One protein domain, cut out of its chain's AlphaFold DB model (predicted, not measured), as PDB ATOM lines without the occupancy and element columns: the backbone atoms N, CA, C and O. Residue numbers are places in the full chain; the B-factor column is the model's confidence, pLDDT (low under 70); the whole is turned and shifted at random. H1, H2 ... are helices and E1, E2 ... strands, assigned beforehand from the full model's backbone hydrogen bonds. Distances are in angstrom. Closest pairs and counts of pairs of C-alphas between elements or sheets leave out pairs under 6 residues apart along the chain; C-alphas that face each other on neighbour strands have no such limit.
ATOM      1  N   VAL A  17     194.259 102.289 232.593       85.81
ATOM      2  CA  VAL A  17     195.320 103.301 232.682       85.81
ATOM      3  C   VAL A  17     196.447 102.744 233.530       85.81
ATOM      4  O   VAL A  17     196.212 102.299 234.657       85.81
ATOM      5  N   SER A  18     197.659 102.771 232.976       90.56
ATOM      6  CA  SER A  18     198.880 102.427 233.701       90.56
ATOM      7  C   SER A  18     199.203 103.515 234.725       90.56
ATOM      8  O   SER A  18     199.111 104.706 234.432       90.56
ATOM      9  N   SER A  19     199.590 103.102 235.925       94.75
ATOM     10  CA  SER A  19     199.929 103.961 237.054       94.75
ATOM     11  C   SER A  19     201.112 103.383 237.831       94.75
ATOM     12  O   SER A  19     201.477 102.216 237.670       94.75
ATOM     13  N   TYR A  20     201.703 104.215 238.687       96.00
ATOM     14  CA  TYR A  20     202.916 103.924 239.448       96.00
ATOM     15  C   TYR A  20     202.771 104.365 240.904       96.00
ATOM     16  O   TYR A  20     201.853 105.111 241.252       96.00
ATOM     17  N   CYS A  21     203.685 103.898 241.754       96.94
ATOM     18  CA  CYS A  21     203.833 104.431 243.105       96.94
ATOM     19  C   CYS A  21     204.245 105.916 243.060       96.94
ATOM     20  O   CYS A  21     205.001 106.300 242.166       96.94
ATOM     21  N   PRO A  22     203.796 106.755 244.009       97.44
ATOM     22  CA  PRO A  22     204.144 108.173 244.023       97.44
ATOM     23  C   PRO A  22     205.640 108.392 244.295       97.44
ATOM     24  O   PRO A  22     206.287 107.617 245.018       97.44
ATOM     25  N   LEU A  23     206.191 109.471 243.742       97.12
ATOM     26  CA  LEU A  23     207.531 109.927 244.097       97.12
ATOM     27  C   LEU A  23     207.531 110.428 245.539       97.12
ATOM     28  O   LEU A  23     206.540 110.980 246.001       97.12
ATOM     29  N   ILE A  24     208.648 110.261 246.253       97.06
ATOM     30  CA  ILE A  24     208.763 110.709 247.653       97.06
ATOM     31  C   ILE A  24     208.463 112.206 247.789       97.06
ATOM     32  O   ILE A  24     207.831 112.611 248.759       97.06
ATOM     33  N   THR A  25     208.850 113.001 246.790       97.00
ATOM     34  CA  THR A  25     208.602 114.446 246.708       97.00
ATOM     35  C   THR A  25     207.123 114.817 246.671       97.00
ATOM     36  O   THR A  25     206.771 115.918 247.080       97.00
ATOM     37  N   ASP A  26     206.261 113.905 246.220       97.19
ATOM     38  CA  ASP A  26     204.822 114.143 246.079       97.19
ATOM     39  C   ASP A  26     204.037 113.643 247.302       97.19
ATOM     40  O   ASP A  26     202.826 113.863 247.414       97.19
ATOM     41  N   ILE A  27     204.706 112.936 248.220       98.06
ATOM     42  CA  ILE A  27     204.087 112.387 249.422       98.06
ATOM     43  C   ILE A  27     204.174 113.423 250.540       98.06
ATOM     44  O   ILE A  27     205.246 113.872 250.933       98.06
ATOM     45  N   THR A  28     203.022 113.745 251.112       97.44
ATOM     46  CA  THR A  28     202.886 114.691 252.219       97.44
ATOM     47  C   THR A  28     202.336 113.989 253.452       97.44
ATOM     48  O   THR A  28     201.552 113.043 253.347       97.44
ATOM     49  N   GLN A  29     202.760 114.428 254.636       97.06
ATOM     50  CA  GLN A  29     202.190 113.969 255.900       97.06
ATOM     51  C   GLN A  29     201.092 114.934 256.349       97.06
ATOM     52  O   GLN A  29     201.306 116.146 256.384       97.06
ATOM     53  N   ASP A  30     199.933 114.404 256.731       94.94
ATOM     54  CA  ASP A  30     198.895 115.179 257.405       94.94
ATOM     55  C   ASP A  30     199.433 115.641 258.775       94.94
ATOM     56  O   ASP A  30     199.801 114.803 259.611       94.94
ATOM     57  N   PRO A  31     199.496 116.957 259.040       92.00
ATOM     58  CA  PRO A  31     200.125 117.481 260.247       92.00
ATOM     59  C   PRO A  31     199.373 117.099 261.527       92.00
ATOM     60  O   PRO A  31     200.001 117.050 262.589       92.00
ATOM     61  N   VAL A  32     198.072 116.803 261.426       92.75
ATOM     62  CA  VAL A  32     197.184 116.476 262.548       92.75
ATOM     63  C   VAL A  32     197.071 114.964 262.719       92.75
ATOM     64  O   VAL A  32     197.317 114.440 263.803       92.75
ATOM     65  N   LYS A  33     196.728 114.244 261.647       94.12
ATOM     66  CA  LYS A  33     196.488 112.789 261.685       94.12
ATOM     67  C   LYS A  33     197.768 111.965 261.633       94.12
ATOM     68  O   LYS A  33     197.725 110.767 261.912       94.12
ATOM     69  N   LYS A  34     198.892 112.588 261.256       95.31
ATOM     70  CA  LYS A  34     200.207 111.945 261.114       95.31
ATOM     71  C   LYS A  34     200.197 110.742 260.165       95.31
ATOM     72  O   LYS A  34     201.008 109.828 260.297       95.31
ATOM     73  N   ASN A  35     199.281 110.722 259.200       96.12
ATOM     74  CA  ASN A  35     199.265 109.751 258.116       96.12
ATOM     75  C   ASN A  35     199.824 110.382 256.836       96.12
ATOM     76  O   ASN A  35     199.839 111.598 256.677       96.12
ATOM     77  N   TRP A  36     200.323 109.550 255.936       98.00
ATOM     78  CA  TRP A  36     200.930 109.980 254.683       98.00
ATOM     79  C   TRP A  36     199.915 109.891 253.553       98.00
ATOM     80  O   TRP A  36     199.095 108.972 253.529       98.00
ATOM     81  N   GLN A  37     199.981 110.813 252.603       97.81
ATOM     82  CA  GLN A  37     199.112 110.841 251.435       97.81
ATOM     83  C   GLN A  37     199.846 111.390 250.217       97.81
ATOM     84  O   GLN A  37     200.786 112.169 250.351       97.81
ATOM     85  N   ALA A  38     199.402 111.001 249.027       97.75
ATOM     86  CA  ALA A  38     199.888 111.577 247.780       97.75
ATOM     87  C   ALA A  38     198.750 111.669 246.754       97.75
ATOM     88  O   ALA A  38     197.857 110.804 246.745       97.75
ATOM     89  N   PRO A  39     198.762 112.699 245.893       94.38
ATOM     90  CA  PRO A  39     197.813 112.799 244.800       94.38
ATOM     91  C   PRO A  39     198.057 111.694 243.765       94.38
ATOM     92  O   PRO A  39     199.151 111.145 243.640       94.38
ATOM     93  N   ALA A  40     197.015 111.372 243.006       91.38
ATOM     94  CA  ALA A  40     197.094 110.532 241.822       91.38
ATOM     95  C   ALA A  40     196.113 111.073 240.778       91.38
ATOM     96  O   ALA A  40     195.114 111.698 241.132       91.38
ATOM     97  N   ALA A  41     196.380 110.820 239.494       86.50
ATOM     98  CA  ALA A  41     195.456 111.199 238.421       86.50
ATOM     99  C   ALA A  41     194.074 110.536 238.595       86.50
ATOM    100  O   ALA A  41     193.047 111.114 238.255       86.50
ATOM    101  N   TYR A  42     194.062 109.331 239.171       86.12
ATOM    102  CA  TYR A  42     192.864 108.577 239.512       86.12
ATOM    103  C   TYR A  42     193.029 108.016 240.922       86.12
ATOM    104  O   TYR A  42     194.100 107.517 241.251       86.12
ATOM    105  N   GLY A  43     191.984 108.078 241.749       87.62
ATOM    106  CA  GLY A  43     192.055 107.635 243.147       87.62
ATOM    107  C   GLY A  43     192.997 108.490 244.002       87.62
ATOM    108  O   GLY A  43     193.288 109.642 243.677       87.62
ATOM    109  N   ARG A  44     193.449 107.938 245.130       94.44
ATOM    110  CA  ARG A  44     194.403 108.570 246.054       94.44
ATOM    111  C   ARG A  44     195.302 107.537 246.715       94.44
ATOM    112  O   ARG A  44     194.896 106.403 246.979       94.44
ATOM    113  N   TRP A  45     196.501 107.977 247.072       97.44
ATOM    114  CA  TRP A  45     197.399 107.232 247.943       97.44
ATOM    115  C   TRP A  45     197.241 107.702 249.378       97.44
ATOM    116  O   TRP A  45     197.262 108.905 249.637       97.44
ATOM    117  N   LYS A  46     197.126 106.763 250.318       97.50
ATOM    118  CA  LYS A  46     197.107 107.092 251.749       97.50
ATOM    119  C   LYS A  46     197.660 105.975 252.621       97.50
ATOM    120  O   LYS A  46     197.484 104.796 252.316       97.50
ATOM    121  N   SER A  47     198.278 106.335 253.738       97.56
ATOM    122  CA  SER A  47     198.529 105.409 254.836       97.56
ATOM    123  C   SER A  47     197.333 105.405 255.784       97.56
ATOM    124  O   SER A  47     196.683 106.427 256.017       97.56
ATOM    125  N   TYR A  48     197.033 104.233 256.334       94.25
ATOM    126  CA  TYR A  48     195.959 104.070 257.319       94.25
ATOM    127  C   TYR A  48     196.456 104.141 258.760       94.25
ATOM    128  O   TYR A  48     195.680 104.430 259.663       94.25
ATOM    129  N   HIS A  49     197.745 103.888 258.975       91.81
ATOM    130  CA  HIS A  49     198.355 103.951 260.294       91.81
ATOM    131  C   HIS A  49     198.991 105.317 260.531       91.81
ATOM    132  O   HIS A  49     199.542 105.924 259.604       91.81
ATOM    133  N   LEU A  50     198.930 105.746 261.792       92.94
ATOM    134  CA  LEU A  50     199.717 106.856 262.303       92.94
ATOM    135  C   LEU A  50     201.204 106.535 262.127       92.94
ATOM    136  O   LEU A  50     201.652 105.425 262.419       92.94
ATOM    137  N   SER A  51     201.955 107.503 261.621       93.25
ATOM    138  CA  SER A  51     203.387 107.389 261.408       93.25
ATOM    139  C   SER A  51     204.118 108.306 262.370       93.25
ATOM    140  O   SER A  51     203.866 109.507 262.408       93.25
ATOM    141  N   PHE A  52     205.045 107.729 263.130       90.62
ATOM    142  CA  PHE A  52     205.954 108.512 263.956       90.62
ATOM    143  C   PHE A  52     207.078 109.139 263.151       90.62
ATOM    144  O   PHE A  52     207.678 110.062 263.663       90.62
ATOM    145  N   ALA A  53     207.348 108.652 261.935       95.12
ATOM    146  CA  ALA A  53     208.367 109.205 261.058       95.12
ATOM    147  C   ALA A  53     207.969 110.593 260.552       95.12
ATOM    148  O   ALA A  53     206.796 110.841 260.264       95.12
ATOM    149  N   ASN A  54     208.963 111.453 260.360       94.62
ATOM    150  CA  ASN A  54     208.796 112.783 259.778       94.62
ATOM    151  C   ASN A  54     209.437 112.923 258.392       94.62
ATOM    152  O   ASN A  54     209.269 113.956 257.747       94.62
ATOM    153  N   GLN A  55     210.121 111.886 257.901       96.56
ATOM    154  CA  GLN A  55     210.719 111.887 256.572       96.56
ATOM    155  C   GLN A  55     210.680 110.491 255.936       96.56
ATOM    156  O   GLN A  55     210.952 109.479 256.586       96.56
ATOM    157  N   LEU A  56     210.370 110.443 254.638       97.31
ATOM    158  CA  LEU A  56     210.544 109.259 253.794       97.31
ATOM    159  C   LEU A  56     211.866 109.375 253.035       97.31
ATOM    160  O   LEU A  56     212.200 110.451 252.543       97.31
ATOM    161  N   THR A  57     212.618 108.282 252.945       96.12
ATOM    162  CA  THR A  57     213.985 108.309 252.394       96.12
ATOM    163  C   THR A  57     214.146 107.478 251.133       96.12
ATOM    164  O   THR A  57     214.895 107.867 250.244       96.12
ATOM    165  N   GLN A  58     213.446 106.347 251.027       95.69
ATOM    166  CA  GLN A  58     213.644 105.414 249.921       95.69
ATOM    167  C   GLN A  58     212.362 104.659 249.569       95.69
ATOM    168  O   GLN A  58     211.588 104.276 250.446       95.69
ATOM    169  N   PHE A  59     212.154 104.395 248.279       97.06
ATOM    170  CA  PHE A  59     211.162 103.431 247.812       97.06
ATOM    171  C   PHE A  59     211.711 102.004 247.942       97.06
ATOM    172  O   PHE A  59     212.750 101.676 247.372       97.06
ATOM    173  N   LEU A  60     211.019 101.149 248.695       96.25
ATOM    174  CA  LEU A  60     211.444  99.766 248.949       96.25
ATOM    175  C   LEU A  60     210.783  98.760 248.002       96.25
ATOM    176  O   LEU A  60     211.272  97.641 247.841       96.25
ATOM    177  N   GLY A  61     209.659  99.138 247.398       97.69
ATOM    178  CA  GLY A  61     208.897  98.275 246.510       97.69
ATOM    179  C   GLY A  61     207.397  98.427 246.679       97.69
ATOM    180  O   GLY A  61     206.898  99.272 247.423       97.69
ATOM    181  N   ALA A  62     206.669  97.568 245.982       98.25
ATOM    182  CA  ALA A  62     205.221  97.519 246.015       98.25
ATOM    183  C   ALA A  62     204.723  96.085 246.202       98.25
ATOM    184  O   ALA A  62     205.383  95.111 245.833       98.25
ATOM    185  N   GLN A  63     203.533  95.963 246.768       98.44
ATOM    186  CA  GLN A  63     202.804  94.717 246.908       98.44
ATOM    187  C   GLN A  63     201.416  94.881 246.300       98.44
ATOM    188  O   GLN A  63     200.777  95.916 246.470       98.44
ATOM    189  N   TRP A  64     200.946  93.849 245.618       98.44
ATOM    190  CA  TRP A  64     199.574  93.735 245.155       98.44
ATOM    191  C   TRP A  64     198.948  92.489 245.766       98.44
ATOM    192  O   TRP A  64     199.600  91.441 245.824       98.44
ATOM    193  N   VAL A  65     197.702  92.601 246.224       98.31
ATOM    194  CA  VAL A  65     196.945  91.492 246.822       98.31
ATOM    195  C   VAL A  65     195.544  91.403 246.213       98.31
ATOM    196  O   VAL A  65     194.819  92.397 246.232       98.31
ATOM    197  N   GLY A  66     195.159  90.230 245.698       97.06
ATOM    198  CA  GLY A  66     193.865  89.963 245.048       97.06
ATOM    199  C   GLY A  66     193.865  88.678 244.204       97.06
ATOM    200  O   GLY A  66     194.868  87.982 244.156       97.06
ATOM    201  N   GLU A  67     192.764  88.349 243.520       91.00
ATOM    202  CA  GLU A  67     192.670  87.139 242.660       91.00
ATOM    203  C   GLU A  67     192.634  87.460 241.153       91.00
ATOM    204  O   GLU A  67     193.005  86.630 240.340       91.00
ATOM    205  N   ASN A  68     192.250  88.688 240.791       91.88
ATOM    206  CA  ASN A  68     192.281  89.272 239.431       91.88
ATOM    207  C   ASN A  68     192.168  90.799 239.515       91.88
ATOM    208  O   ASN A  68     192.753  91.558 238.743       91.88
ATOM    209  N   ILE A  69     191.383  91.229 240.499       94.06
ATOM    210  CA  ILE A  69     191.253  92.594 240.972       94.06
ATOM    211  C   ILE A  69     191.736  92.599 242.418       94.06
ATOM    212  O   ILE A  69     191.491  91.643 243.161       94.06
ATOM    213  N   GLY A  70     192.445  93.649 242.801       95.75
ATOM    214  CA  GLY A  70     193.099  93.710 244.093       95.75
ATOM    215  C   GLY A  70     193.502  95.115 244.490       95.75
ATOM    216  O   GLY A  70     193.069  96.103 243.893       95.75
ATOM    217  N   GLN A  71     194.335  95.186 245.516       97.12
ATOM    218  CA  GLN A  71     194.816  96.432 246.091       97.12
ATOM    219  C   GLN A  71     196.336  96.523 245.974       97.12
ATOM    220  O   GLN A  71     197.045  95.576 246.317       97.12
ATOM    221  N   VAL A  72     196.825  97.682 245.526       98.06
ATOM    222  CA  VAL A  72     198.254  98.012 245.503       98.06
ATOM    223  C   VAL A  72     198.639  98.738 246.786       98.06
ATOM    224  O   VAL A  72     197.942  99.644 247.243       98.06
ATOM    225  N   THR A  73     199.783  98.357 247.344       98.50
ATOM    226  CA  THR A  73     200.442  99.024 248.464       98.50
ATOM    227  C   THR A  73     201.893  99.315 248.105       98.50
ATOM    228  O   THR A  73     202.655  98.393 247.828       98.50
ATOM    229  N   CYS A  74     202.294 100.579 248.148       98.31
ATOM    230  CA  CYS A  74     203.680 101.014 248.001       98.31
ATOM    231  C   CYS A  74     204.342 101.105 249.379       98.31
ATOM    232  O   CYS A  74     203.712 101.526 250.354       98.31
ATOM    233  N   ILE A  75     205.601 100.689 249.470       98.00
ATOM    234  CA  ILE A  75     206.344 100.569 250.723       98.00
ATOM    235  C   ILE A  75     207.553 101.496 250.653       98.00
ATOM    236  O   ILE A  75     208.365 101.402 249.733       98.00
ATOM    237  N   TYR A  76     207.683 102.360 251.653       97.56
ATOM    238  CA  TYR A  76     208.760 103.337 251.750       97.56
ATOM    239  C   TYR A  76     209.530 103.164 253.052       97.56
ATOM    240  O   TYR A  76     208.953 102.891 254.110       97.56
ATOM    241  N   GLN A  77     210.843 103.348 252.978       96.94
ATOM    242  CA  GLN A  77     211.682 103.528 254.149       96.94
ATOM    243  C   GLN A  77     211.423 104.909 254.738       96.94
ATOM    244  O   GLN A  77     211.213 105.881 254.009       96.94
ATOM    245  N   SER A  78     211.421 104.976 256.063       97.12
ATOM    246  CA  SER A  78     211.161 106.204 256.791       97.12
ATOM    247  C   SER A  78     212.152 106.375 257.933       97.12
ATOM    248  O   SER A  78     212.690 105.399 258.472       97.12
ATOM    249  N   VAL A  79     212.393 107.629 258.287       97.31
ATOM    250  CA  VAL A  79     213.247 108.018 259.403       97.31
ATOM    251  C   VAL A  79     212.528 109.033 260.279       97.31
ATOM    252  O   VAL A  79     211.621 109.744 259.838       97.31
ATOM    253  N   GLN A  80     212.944 109.070 261.536       96.25
ATOM    254  CA  GLN A  80     212.560 110.074 262.501       96.25
ATOM    255  C   GLN A  80     213.773 110.936 262.827       96.25
ATOM    256  O   GLN A  80     214.746 110.455 263.406       96.25
ATOM    257  N   ASN A  81     213.692 112.210 262.465       95.44
ATOM    258  CA  ASN A  81     214.661 113.219 262.876       95.44
ATOM    259  C   ASN A  81     214.195 113.874 264.178       95.44
ATOM    260  O   ASN A  81     213.056 114.339 264.257       95.44
ATOM    261  N   PHE A  82     215.048 113.915 265.194       94.88
ATOM    262  CA  PHE A  82     214.753 114.555 266.474       94.88
ATOM    263  C   PHE A  82     216.001 115.206 267.063       94.88
ATOM    264  O   PHE A  82     217.128 114.857 266.719       94.88
ATOM    265  N   THR A  83     215.805 116.174 267.954       96.38
ATOM    266  CA  THR A  83     216.904 116.841 268.655       96.38
ATOM    267  C   THR A  83     217.096 116.219 270.029       96.38
ATOM    268  O   THR A  83     216.163 116.182 270.827       96.38
ATOM    269  N   GLU A  84     218.311 115.769 270.314       95.94
ATOM    270  CA  GLU A  84     218.721 115.253 271.618       95.94
ATOM    271  C   GLU A  84     220.022 115.959 272.012       95.94
ATOM    272  O   GLU A  84     220.959 116.012 271.215       95.94
ATOM    273  N   GLU A  85     220.057 116.571 273.199       95.75
ATOM    274  CA  GLU A  85     221.213 117.353 273.686       95.75
ATOM    275  C   GLU A  85     221.668 118.459 272.710       95.75
ATOM    276  O   GLU A  85     222.856 118.708 272.509       95.75
ATOM    277  N   GLY A  86     220.710 119.105 272.036       95.56
ATOM    278  CA  GLY A  86     220.991 120.153 271.049       95.56
ATOM    279  C   GLY A  86     221.566 119.648 269.718       95.56
ATOM    280  O   GLY A  86     221.860 120.460 268.844       95.56
ATOM    281  N   LYS A  87     221.698 118.330 269.523       96.31
ATOM    282  CA  LYS A  87     222.163 117.721 268.268       96.31
ATOM    283  C   LYS A  87     221.005 117.053 267.535       96.31
ATOM    284  O   LYS A  87     220.185 116.371 268.144       96.31
ATOM    285  N   GLN A  88     220.948 117.229 266.217       96.12
ATOM    286  CA  GLN A  88     220.023 116.478 265.367       96.12
ATOM    287  C   GLN A  88     220.478 115.021 265.273       96.12
ATOM    288  O   GLN A  88     221.629 114.744 264.932       96.12
ATOM    289  N   LYS A  89     219.563 114.100 265.565       96.62
ATOM    290  CA  LYS A  89     219.735 112.660 265.395       96.62
ATOM    291  C   LYS A  89     218.674 112.137 264.439       96.62
ATOM    292  O   LYS A  89     217.522 112.564 264.470       96.62
ATOM    293  N   THR A  90     219.077 111.185 263.609       96.81
ATOM    294  CA  THR A  90     218.200 110.481 262.675       96.81
ATOM    295  C   THR A  90     218.118 109.024 263.092       96.81
ATOM    296  O   THR A  90     219.138 108.341 263.178       96.81
ATOM    297  N   GLN A  91     216.906 108.534 263.327       95.94
ATOM    298  CA  GLN A  91     216.654 107.134 263.648       95.94
ATOM    299  C   GLN A  91     215.763 106.501 262.587       95.94
ATOM    300  O   GLN A  91     214.766 107.083 262.166       95.94
ATOM    301  N   GLN A  92     216.091 105.283 262.161       96.12
ATOM    302  CA  GLN A  92     215.223 104.528 261.266       96.12
ATOM    303  C   GLN A  92     213.899 104.186 261.959       96.12
ATOM    304  O   GLN A  92     213.880 103.709 263.093       96.12
ATOM    305  N   SER A  93     212.791 104.416 261.258       94.69
ATOM    306  CA  SER A  93     211.437 104.144 261.738       94.69
ATOM    307  C   SER A  93     210.807 102.980 260.960       94.69
ATOM    308  O   SER A  93     211.378 102.439 260.007       94.69
ATOM    309  N   LEU A  94     209.610 102.570 261.379       95.19
ATOM    310  CA  LEU A  94     208.803 101.584 260.670       95.19
ATOM    311  C   LEU A  94     208.496 102.061 259.247       95.19
ATOM    312  O   LEU A  94     208.169 103.227 259.012       95.19
ATOM    313  N   SER A  95     208.554 101.140 258.286       96.50
ATOM    314  CA  SER A  95     208.225 101.446 256.896       96.50
ATOM    315  C   SER A  95     206.807 101.987 256.754       96.50
ATOM    316  O   SER A  95     205.854 101.462 257.338       96.50
ATOM    317  N   VAL A  96     206.660 103.005 255.913       97.56
ATOM    318  CA  VAL A  96     205.356 103.581 255.591       97.56
ATOM    319  C   VAL A  96     204.749 102.816 254.428       97.56
ATOM    320  O   VAL A  96     205.387 102.604 253.398       97.56
ATOM    321  N   LYS A  97     203.495 102.402 254.607       98.12
ATOM    322  CA  LYS A  97     202.689 101.733 253.587       98.12
ATOM    323  C   LYS A  97     201.658 102.715 253.050       98.12
ATOM    324  O   LYS A  97     200.760 103.121 253.789       98.12
ATOM    325  N   LEU A  98     201.787 103.077 251.779       98.19
ATOM    326  CA  LEU A  98     200.783 103.844 251.055       98.19
ATOM    327  C   LEU A  98     199.911 102.895 250.257       98.19
ATOM    328  O   LEU A  98     200.381 102.205 249.359       98.19
ATOM    329  N   VAL A  99     198.634 102.876 250.590       98.19
ATOM    330  CA  VAL A  99     197.641 102.049 249.925       98.19
ATOM    331  C   VAL A  99     196.930 102.888 248.878       98.19
ATOM    332  O   VAL A  99     196.523 104.020 249.157       98.19
ATOM    333  N   PHE A 100     196.770 102.321 247.687       97.19
ATOM    334  CA  PHE A 100     195.935 102.917 246.659       97.19
ATOM    335  C   PHE A 100     194.465 102.665 247.000       97.19
ATOM    336  O   PHE A 100     194.053 101.522 247.217       97.19
ATOM    337  N   ASP A 101     193.669 103.726 247.098       94.19
ATOM    338  CA  ASP A 101     192.278 103.634 247.562       94.19
ATOM    339  C   ASP A 101     191.304 103.050 246.525       94.19
ATOM    340  O   ASP A 101     190.131 102.833 246.829       94.19
ATOM    341  N   THR A 102     191.796 102.759 245.322       92.88
ATOM    342  CA  THR A 102     191.025 102.201 244.214       92.88
ATOM    343  C   THR A 102     191.518 100.799 243.869       92.88
ATOM    344  O   THR A 102     192.711 100.503 243.925       92.88
ATOM    345  N   LEU A 103     190.589  99.921 243.490       93.12
ATOM    346  CA  LEU A 103     190.924  98.572 243.049       93.12
ATOM    347  C   LEU A 103     191.648  98.589 241.697       93.12
ATOM    348  O   LEU A 103     191.248  99.285 240.759       93.12
ATOM    349  N   THR A 104     192.685  97.770 241.586       94.75
ATOM    350  CA  THR A 104     193.520  97.656 240.388       94.75
ATOM    351  C   THR A 104     193.426  96.252 239.820       94.75
ATOM    352  O   THR A 104     193.139  95.290 240.537       94.75
ATOM    353  N   TYR A 105     193.717  96.120 238.534       95.38
ATOM    354  CA  TYR A 105     193.940  94.812 237.938       95.38
ATOM    355  C   TYR A 105     195.222  94.187 238.485       95.38
ATOM    356  O   TYR A 105     196.127  94.889 238.953       95.38
ATOM    357  N   GLN A 106     195.290  92.862 238.397       96.25
ATOM    358  CA  GLN A 106     196.515  92.121 238.633       96.25
ATOM    359  C   GLN A 106     197.639  92.665 237.735       96.25
ATOM    360  O   GLN A 106     197.434  92.836 236.529       96.25
ATOM    361  N   PRO A 107     198.828  92.951 238.289       95.62
ATOM    362  CA  PRO A 107     199.943  93.434 237.493       95.62
ATOM    363  C   PRO A 107     200.479  92.328 236.576       95.62
ATOM    364  O   PRO A 107     200.684  91.192 237.006       95.62
ATOM    365  N   THR A 108     200.741  92.670 235.315       90.94
ATOM    366  CA  THR A 108     201.229  91.736 234.282       90.94
ATOM    367  C   THR A 108     202.609  92.095 233.720       90.94
ATOM    368  O   THR A 108     203.147  91.338 232.920       90.94
ATOM    369  N   GLY A 109     203.206  93.218 234.139       89.44
ATOM    370  CA  GLY A 109     204.486  93.720 233.620       89.44
ATOM    371  C   GLY A 109     205.496  94.099 234.705       89.44
ATOM    372  O   GLY A 109     205.300  93.823 235.886       89.44
ATOM    373  N   GLY A 110     206.590  94.750 234.299       91.88
ATOM    374  CA  GLY A 110     207.624  95.267 235.204       91.88
ATOM    375  C   GLY A 110     208.308  94.201 236.069       91.88
ATOM    376  O   GLY A 110     208.459  93.037 235.682       91.88
ATOM    377  N   LYS A 111     208.735  94.605 237.270       94.75
ATOM    378  CA  LYS A 111     209.427  93.726 238.230       94.75
ATOM    379  C   LYS A 111     208.478  92.995 239.189       94.75
ATOM    380  O   LYS A 111     208.917  92.439 240.197       94.75
ATOM    381  N   TRP A 112     207.183  92.953 238.874       96.06
ATOM    382  CA  TRP A 112     206.201  92.185 239.635       96.06
ATOM    383  C   TRP A 112     206.471  90.688 239.535       96.06
ATOM    384  O   TRP A 112     206.771  90.142 238.469       96.06
ATOM    385  N   ARG A 113     206.371  90.004 240.673       95.44
ATOM    386  CA  ARG A 113     206.553  88.558 240.768       95.44
ATOM    387  C   ARG A 113     205.548  87.980 241.750       95.44
ATOM    388  O   ARG A 113     205.366  88.512 242.845       95.44
ATOM    389  N   HIS A 114     204.925  86.877 241.354       96.25
ATOM    390  CA  HIS A 114     204.032  86.118 242.217       96.25
ATOM    391  C   HIS A 114     204.821  85.552 243.405       96.25
ATOM    392  O   HIS A 114     205.899  84.985 243.229       96.25
ATOM    393  N   SER A 115     204.302  85.745 244.615       94.44
ATOM    394  CA  SER A 115     204.926  85.262 245.851       94.44
ATOM    395  C   SER A 115     204.166  84.084 246.444       94.44
ATOM    396  O   SER A 115     204.778  83.127 246.903       94.44
ATOM    397  N   LYS A 116     202.840  84.183 246.479       95.75
ATOM    398  CA  LYS A 116     201.898  83.158 246.938       95.75
ATOM    399  C   LYS A 116     200.531  83.495 246.359       95.75
ATOM    400  O   LYS A 116     200.361  84.617 245.884       95.75
ATOM    401  N   ARG A 117     199.572  82.564 246.445       95.44
ATOM    402  CA  ARG A 117     198.229  82.744 245.877       95.44
ATOM    403  C   ARG A 117     197.677  84.131 246.211       95.44
ATOM    404  O   ARG A 117     197.527  84.484 247.380       95.44
ATOM    405  N   GLY A 118     197.428  84.893 245.153       95.44
ATOM    406  CA  GLY A 118     196.867  86.231 245.215       95.44
ATOM    407  C   GLY A 118     197.770  87.315 245.801       95.44
ATOM    408  O   GLY A 118     197.266  88.342 246.233       95.44
ATOM    409  N   VAL A 119     199.091  87.112 245.843       97.88
ATOM    410  CA  VAL A 119     200.063  88.113 246.303       97.88
ATOM    411  C   VAL A 119     201.209  88.236 245.310       97.88
ATOM    412  O   VAL A 119     201.918  87.268 245.019       97.88
ATOM    413  N   TYR A 120     201.442  89.464 244.861       98.25
ATOM    414  CA  TYR A 120     202.546  89.833 243.987       98.25
ATOM    415  C   TYR A 120     203.408  90.874 244.689       98.25
ATOM    416  O   TYR A 120     202.891  91.806 245.296       98.25
ATOM    417  N   ASN A 121     204.726  90.724 244.599       97.75
ATOM    418  CA  ASN A 121     205.686  91.686 245.133       97.75
ATOM    419  C   ASN A 121     206.539  92.238 243.988       97.75
ATOM    420  O   ASN A 121     206.971  91.483 243.115       97.75
ATOM    421  N   CYS A 122     206.812  93.534 244.027       97.25
ATOM    422  CA  CYS A 122     207.730  94.233 243.143       97.25
ATOM    423  C   CYS A 122     208.816  94.892 243.996       97.25
ATOM    424  O   CYS A 122     208.527  95.812 244.755       97.25
ATOM    425  N   ARG A 123     210.045  94.376 243.927       94.94
ATOM    426  CA  ARG A 123     211.218  94.857 244.680       94.94
ATOM    427  C   ARG A 123     212.505  94.469 243.956       94.94
ATOM    428  O   ARG A 123     212.505  93.448 243.261       94.94
ATOM    429  N   ALA A 124     213.586  95.215 244.173       90.19
ATOM    430  CA  ALA A 124     214.929  94.775 243.795       90.19
ATOM    431  C   ALA A 124     215.303  93.486 244.545       90.19
ATOM    432  O   ALA A 124     214.963  93.329 245.723       90.19
ATOM    433  N   ARG A 125     215.978  92.552 243.871       84.56
ATOM    434  CA  ARG A 125     216.491  91.317 244.495       84.56
ATOM    435  C   ARG A 125     218.004  91.236 244.466       84.56
ATOM    436  O   ARG A 125     218.591  90.636 245.359       84.56
ATOM    437  N   THR A 126     218.603  91.790 243.424       86.56
ATOM    438  CA  THR A 126     220.041  91.762 243.187       86.56
ATOM    439  C   THR A 126     220.531  93.167 242.875       86.56
ATOM    440  O   THR A 126     219.742  94.053 242.553       86.56
ATOM    441  N   GLU A 127     221.840  93.388 242.935       83.50
ATOM    442  CA  GLU A 127     222.428  94.665 242.514       83.50
ATOM    443  C   GLU A 127     222.154  94.961 241.034       83.50
ATOM    444  O   GLU A 127     221.951  96.111 240.663       83.50
ATOM    445  N   ALA A 128     222.028  93.921 240.201       83.12
ATOM    446  CA  ALA A 128     221.641  94.054 238.796       83.12
ATOM    447  C   ALA A 128     220.210  94.594 238.602       83.12
ATOM    448  O   ALA A 128     219.852  95.010 237.502       83.12
ATOM    449  N   ASP A 129     219.378  94.595 239.650       80.94
ATOM    450  CA  ASP A 129     218.056  95.215 239.606       80.94
ATOM    451  C   ASP A 129     218.080  96.735 239.814       80.94
ATOM    452  O   ASP A 129     217.010  97.352 239.749       80.94
ATOM    453  N   LEU A 130     219.250  97.325 240.068       84.38
ATOM    454  CA  LEU A 130     219.416  98.756 240.287       84.38
ATOM    455  C   LEU A 130     219.689  99.513 238.968       84.38
ATOM    456  O   LEU A 130     220.347  98.974 238.080       84.38
ATOM    457  N   PRO A 131     219.212 100.767 238.837       83.06
ATOM    458  CA  PRO A 131     218.424 101.507 239.823       83.06
ATOM    459  C   PRO A 131     216.994 100.955 239.942       83.06
ATOM    460  O   PRO A 131     216.352 100.615 238.952       83.06
ATOM    461  N   PHE A 132     216.508 100.839 241.180       89.69
ATOM    462  CA  PHE A 132     215.156 100.374 241.472       89.69
ATOM    463  C   PHE A 132     214.319 101.536 241.989       89.69
ATOM    464  O   PHE A 132     214.599 102.093 243.050       89.69
ATOM    465  N   ASP A 133     213.285 101.881 241.231       93.19
ATOM    466  CA  ASP A 133     212.423 103.027 241.484       93.19
ATOM    467  C   ASP A 133     210.937 102.665 241.326       93.19
ATOM    468  O   ASP A 133     210.556 101.521 241.055       93.19
ATOM    469  N   GLN A 134     210.074 103.658 241.506       93.06
ATOM    470  CA  GLN A 134     208.627 103.503 241.407       93.06
ATOM    471  C   GLN A 134     208.168 103.085 240.002       93.06
ATOM    472  O   GLN A 134     207.149 102.400 239.872       93.06
ATOM    473  N   SER A 135     208.914 103.465 238.957       93.56
ATOM    474  CA  SER A 135     208.588 103.150 237.560       93.56
ATOM    475  C   SER A 135     208.743 101.656 237.249       93.56
ATOM    476  O   SER A 135     208.051 101.116 236.384       93.56
ATOM    477  N   SER A 136     209.566 100.954 238.036       94.06
ATOM    478  CA  SER A 136     209.781  99.505 237.937       94.06
ATOM    479  C   SER A 136     208.544  98.663 238.299       94.06
ATOM    480  O   SER A 136     208.509  97.461 238.003       94.06
ATOM    481  N   CYS A 137     207.528  99.271 238.924       96.19
ATOM    482  CA  CYS A 137     206.326  98.606 239.434       96.19
ATOM    483  C   CYS A 137     205.018  99.146 238.810       96.19
ATOM    484  O   CYS A 137     204.135  99.584 239.553       96.19
ATOM    485  N   PRO A 138     204.841  99.098 237.473       96.06
ATOM    486  CA  PRO A 138     203.616  99.563 236.825       96.06
ATOM    487  C   PRO A 138     202.416  98.701 237.222       96.06
ATOM    488  O   PRO A 138     202.527  97.477 237.335       96.06
ATOM    489  N   PHE A 139     201.250  99.313 237.383       95.38
ATOM    490  CA  PHE A 139     199.989  98.603 237.586       95.38
ATOM    491  C   PHE A 139     198.848  99.293 236.838       95.38
ATOM    492  O   PHE A 139     198.919 100.477 236.533       95.38
ATOM    493  N   ASN A 140     197.777  98.552 236.556       94.44
ATOM    494  CA  ASN A 140     196.654  99.055 235.770       94.44
ATOM    495  C   ASN A 140     195.435  99.325 236.648       94.44
ATOM    496  O   ASN A 140     194.976  98.447 237.382       94.44
ATOM    497  N   ILE A 141     194.876 100.525 236.536       91.69
ATOM    498  CA  ILE A 141     193.688 100.938 237.285       91.69
ATOM    499  C   ILE A 141     192.437 100.565 236.493       91.69
ATOM    500  O   ILE A 141     192.375 100.748 235.275       91.69
ATOM    501  N   ARG A 142     191.412 100.074 237.198       81.88
ATOM    502  CA  ARG A 142     190.076  99.922 236.624       81.88
ATOM    503  C   ARG A 142     189.381 101.277 236.604       81.88
ATOM    504  O   ARG A 142     188.833 101.710 237.616       81.88
ATOM    505  N   MET A 143     189.362 101.929 235.447       74.50
ATOM    506  CA  MET A 143     188.509 103.100 235.269       74.50
ATOM    507  C   MET A 143     187.052 102.650 235.166       74.50
ATOM    508  O   MET A 143     186.709 101.766 234.377       74.50
ATOM    509  N   LYS A 144     186.173 103.261 235.966       65.75
ATOM    510  CA  LYS A 144     184.744 103.223 235.648       65.75
ATOM    511  C   LYS A 144     184.570 104.040 234.371       65.75
ATOM    512  O   LYS A 144     185.047 105.170 234.312       65.75
ATOM    513  N   LYS A 145     183.923 103.462 233.355       63.84
ATOM    514  CA  LYS A 145     183.542 104.195 232.144       63.84
ATOM    515  C   LYS A 145     182.789 105.446 232.603       63.84
ATOM    516  O   LYS A 145     181.871 105.335 233.414       63.84
ATOM    517  N   VAL A 146     183.229 106.625 232.173       65.81
ATOM    518  CA  VAL A 146     182.523 107.866 232.498       65.81
ATOM    519  C   VAL A 146     181.220 107.834 231.713       65.81
ATOM    520  O   VAL A 146     181.205 108.065 230.506       65.81
ATOM    521  N   ILE A 147     180.133 107.470 232.392       61.38
ATOM    522  CA  ILE A 147     178.799 107.462 231.805       61.38
ATOM    523  C   ILE A 147     178.356 108.921 231.729       61.38
ATOM    524  O   ILE A 147     177.893 109.500 232.709       61.38
ATOM    525  N   THR A 148     178.552 109.542 230.571       67.06
ATOM    526  CA  THR A 148     178.155 110.937 230.326       67.06
ATOM    527  C   THR A 148     176.636 111.101 230.280       67.06
ATOM    528  O   THR A 148     176.138 112.187 230.558       67.06
ATOM    529  N   ASN A 149     175.883 110.038 229.965       76.69
ATOM    530  CA  ASN A 149     174.424 110.038 230.023       76.69
ATOM    531  C   ASN A 149     173.876 108.632 230.322       76.69
ATOM    532  O   ASN A 149     173.832 107.770 229.445       76.69
ATOM    533  N   ILE A 150     173.436 108.427 231.565       73.94
ATOM    534  CA  ILE A 150     172.931 107.143 232.078       73.94
ATOM    535  C   ILE A 150     171.672 106.691 231.318       73.94
ATOM    536  O   ILE A 150     171.452 105.495 231.142       73.94
ATOM    537  N   TYR A 151     170.873 107.629 230.800       76.25
ATOM    538  CA  TYR A 151     169.672 107.313 230.025       76.25
ATOM    539  C   TYR A 151     170.004 106.697 228.661       76.25
ATOM    540  O   TYR A 151     169.315 105.773 228.242       76.25
ATOM    541  N   LYS A 152     171.084 107.141 228.001       72.75
ATOM    542  CA  LYS A 152     171.518 106.560 226.716       72.75
ATOM    543  C   LYS A 152     171.993 105.117 226.873       72.75
ATOM    544  O   LYS A 152     171.632 104.263 226.075       72.75
ATOM    545  N   GLU A 153     172.745 104.828 227.932       70.62
ATOM    546  CA  GLU A 153     173.203 103.463 228.214       70.62
ATOM    547  C   GLU A 153     172.028 102.541 228.587       70.62
ATOM    548  O   GLU A 153     171.969 101.395 228.148       70.62
ATOM    549  N   ALA A 154     171.038 103.056 229.322       73.94
ATOM    550  CA  ALA A 154     169.818 102.312 229.627       73.94
ATOM    551  C   ALA A 154     168.955 102.021 228.383       73.94
ATOM    552  O   ALA A 154     168.290 100.988 228.340       73.94
ATOM    553  N   GLU A 155     168.947 102.898 227.373       76.81
ATOM    554  CA  GLU A 155     168.271 102.638 226.093       76.81
ATOM    555  C   GLU A 155     168.993 101.590 225.240       76.81
ATOM    556  O   GLU A 155     168.336 100.763 224.608       76.81
ATOM    557  N   GLU A 156     170.326 101.570 225.252       73.69
ATOM    558  CA  GLU A 156     171.124 100.567 224.532       73.69
ATOM    559  C   GLU A 156     170.951  99.150 225.105       73.69
ATOM    560  O   GLU A 156     171.004  98.180 224.350       73.69
ATOM    561  N   LEU A 157     170.672  99.029 226.408       70.50
ATOM    562  CA  LEU A 157     170.428  97.756 227.105       70.50
ATOM    563  C   LEU A 157     169.014  97.182 226.915       70.50
ATOM    564  O   LEU A 157     168.744  96.076 227.377       70.50
ATOM    565  N   LYS A 158     168.094  97.912 226.272       71.62
ATOM    566  CA  LYS A 158     166.734  97.423 225.969       71.62
ATOM    567  C   LYS A 158     166.656  96.557 224.701       71.62
ATOM    568  O   LYS A 158     165.552  96.164 224.326       71.62
TER     569      LYS A 158
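This is residues 17 to 158 of the 159 residues of an uncharacterized protein of Gammaproteobacteria bacterium RIFCSPLOWO2_02_FULL_42_14 (UniProt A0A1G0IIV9). The domain is one strongly twisted, curled sheet of seven strands from which the tip of the long hairpin E5 and E6, residues 83 to 88, sticks out at one end of the longest axis. At the other end a tail, residues 144 to 158 with the small helix H1, sticks out, while E1 and E9 make a separate small sheet of two strands, of which E9 is near E5. The printed part has 142 residues, with nine named strands followed by one named helix, and its class is mostly strand. The large sheet runs E2, E3, E6, E5, E4, E8, E7, antiparallel throughout. The whole is loose, with a radius of gyration of the C-alphas of 18.5 A, and elongated, spanning 75 by 39 by 24 A.

In the large sheet, E5 is the longest strand, residues 69 to 84, 47.0 A from C-alpha 69 at (191.253, 92.594, 240.972) to C-alpha 84 at (218.721, 115.253, 271.618). E6, residues 87 to 100, measures 37.1 A and bends by 55 degrees at residue 94. E4, residues 55 to 66, measures 30.0 A and bends by 80 degrees at residue 58. E2 is residues 36 to 39, E3 44 to 46, E7 112 to 116 and E8 119 to 122. The small sheet has E1, residues 17 to 19, and E9, residues 139 to 142. H1 is residues 150 to 156, ending with C-alpha 156 at (171.124, 100.567, 224.532).

E4, E5 and E6 form a meander, each strand the antiparallel neighbour of the one before. With E3 they make a Greek key, in which E3 is the antiparallel neighbour of E6. E5 and E6 are a hairpin, with N 82 and O 89 2.9 A apart. E4 and E5 are another, with N 63 and O 73 at 2.8 A. E6 is staggered: residues 87 to 99 pair with E5, residues 99 to 100 with E3, where N 99 and O 46 are 2.8 A apart. Edge strand E2 forms a hairpin with E3, N 38 and O 45 being 3.1 A apart. E8 is the antiparallel neighbour of E4, with N 64 and O 120 at 2.8 A, and its hairpin with edge strand E7 has N 121 and O 113 at 2.9 A. E1 and E9 are antiparallel, with N 19 and O 139 at 2.8 A. E9 and E5 are near each other. H1 is not on the large sheet; its O i to N i+4 pairs are within hydrogen-bond range.

The C-alphas farthest apart, Glu 85 and Lys 158, are 75.1 A apart. Without the stretches that stand free, the body spans 42 by 34 by 24 A. The printed part has no cut. The links E1 to E2, E6 to E7 and E8 to E9 are long. Mean pLDDT of the printed part is 91.9; residues 144 to 148 are under 70.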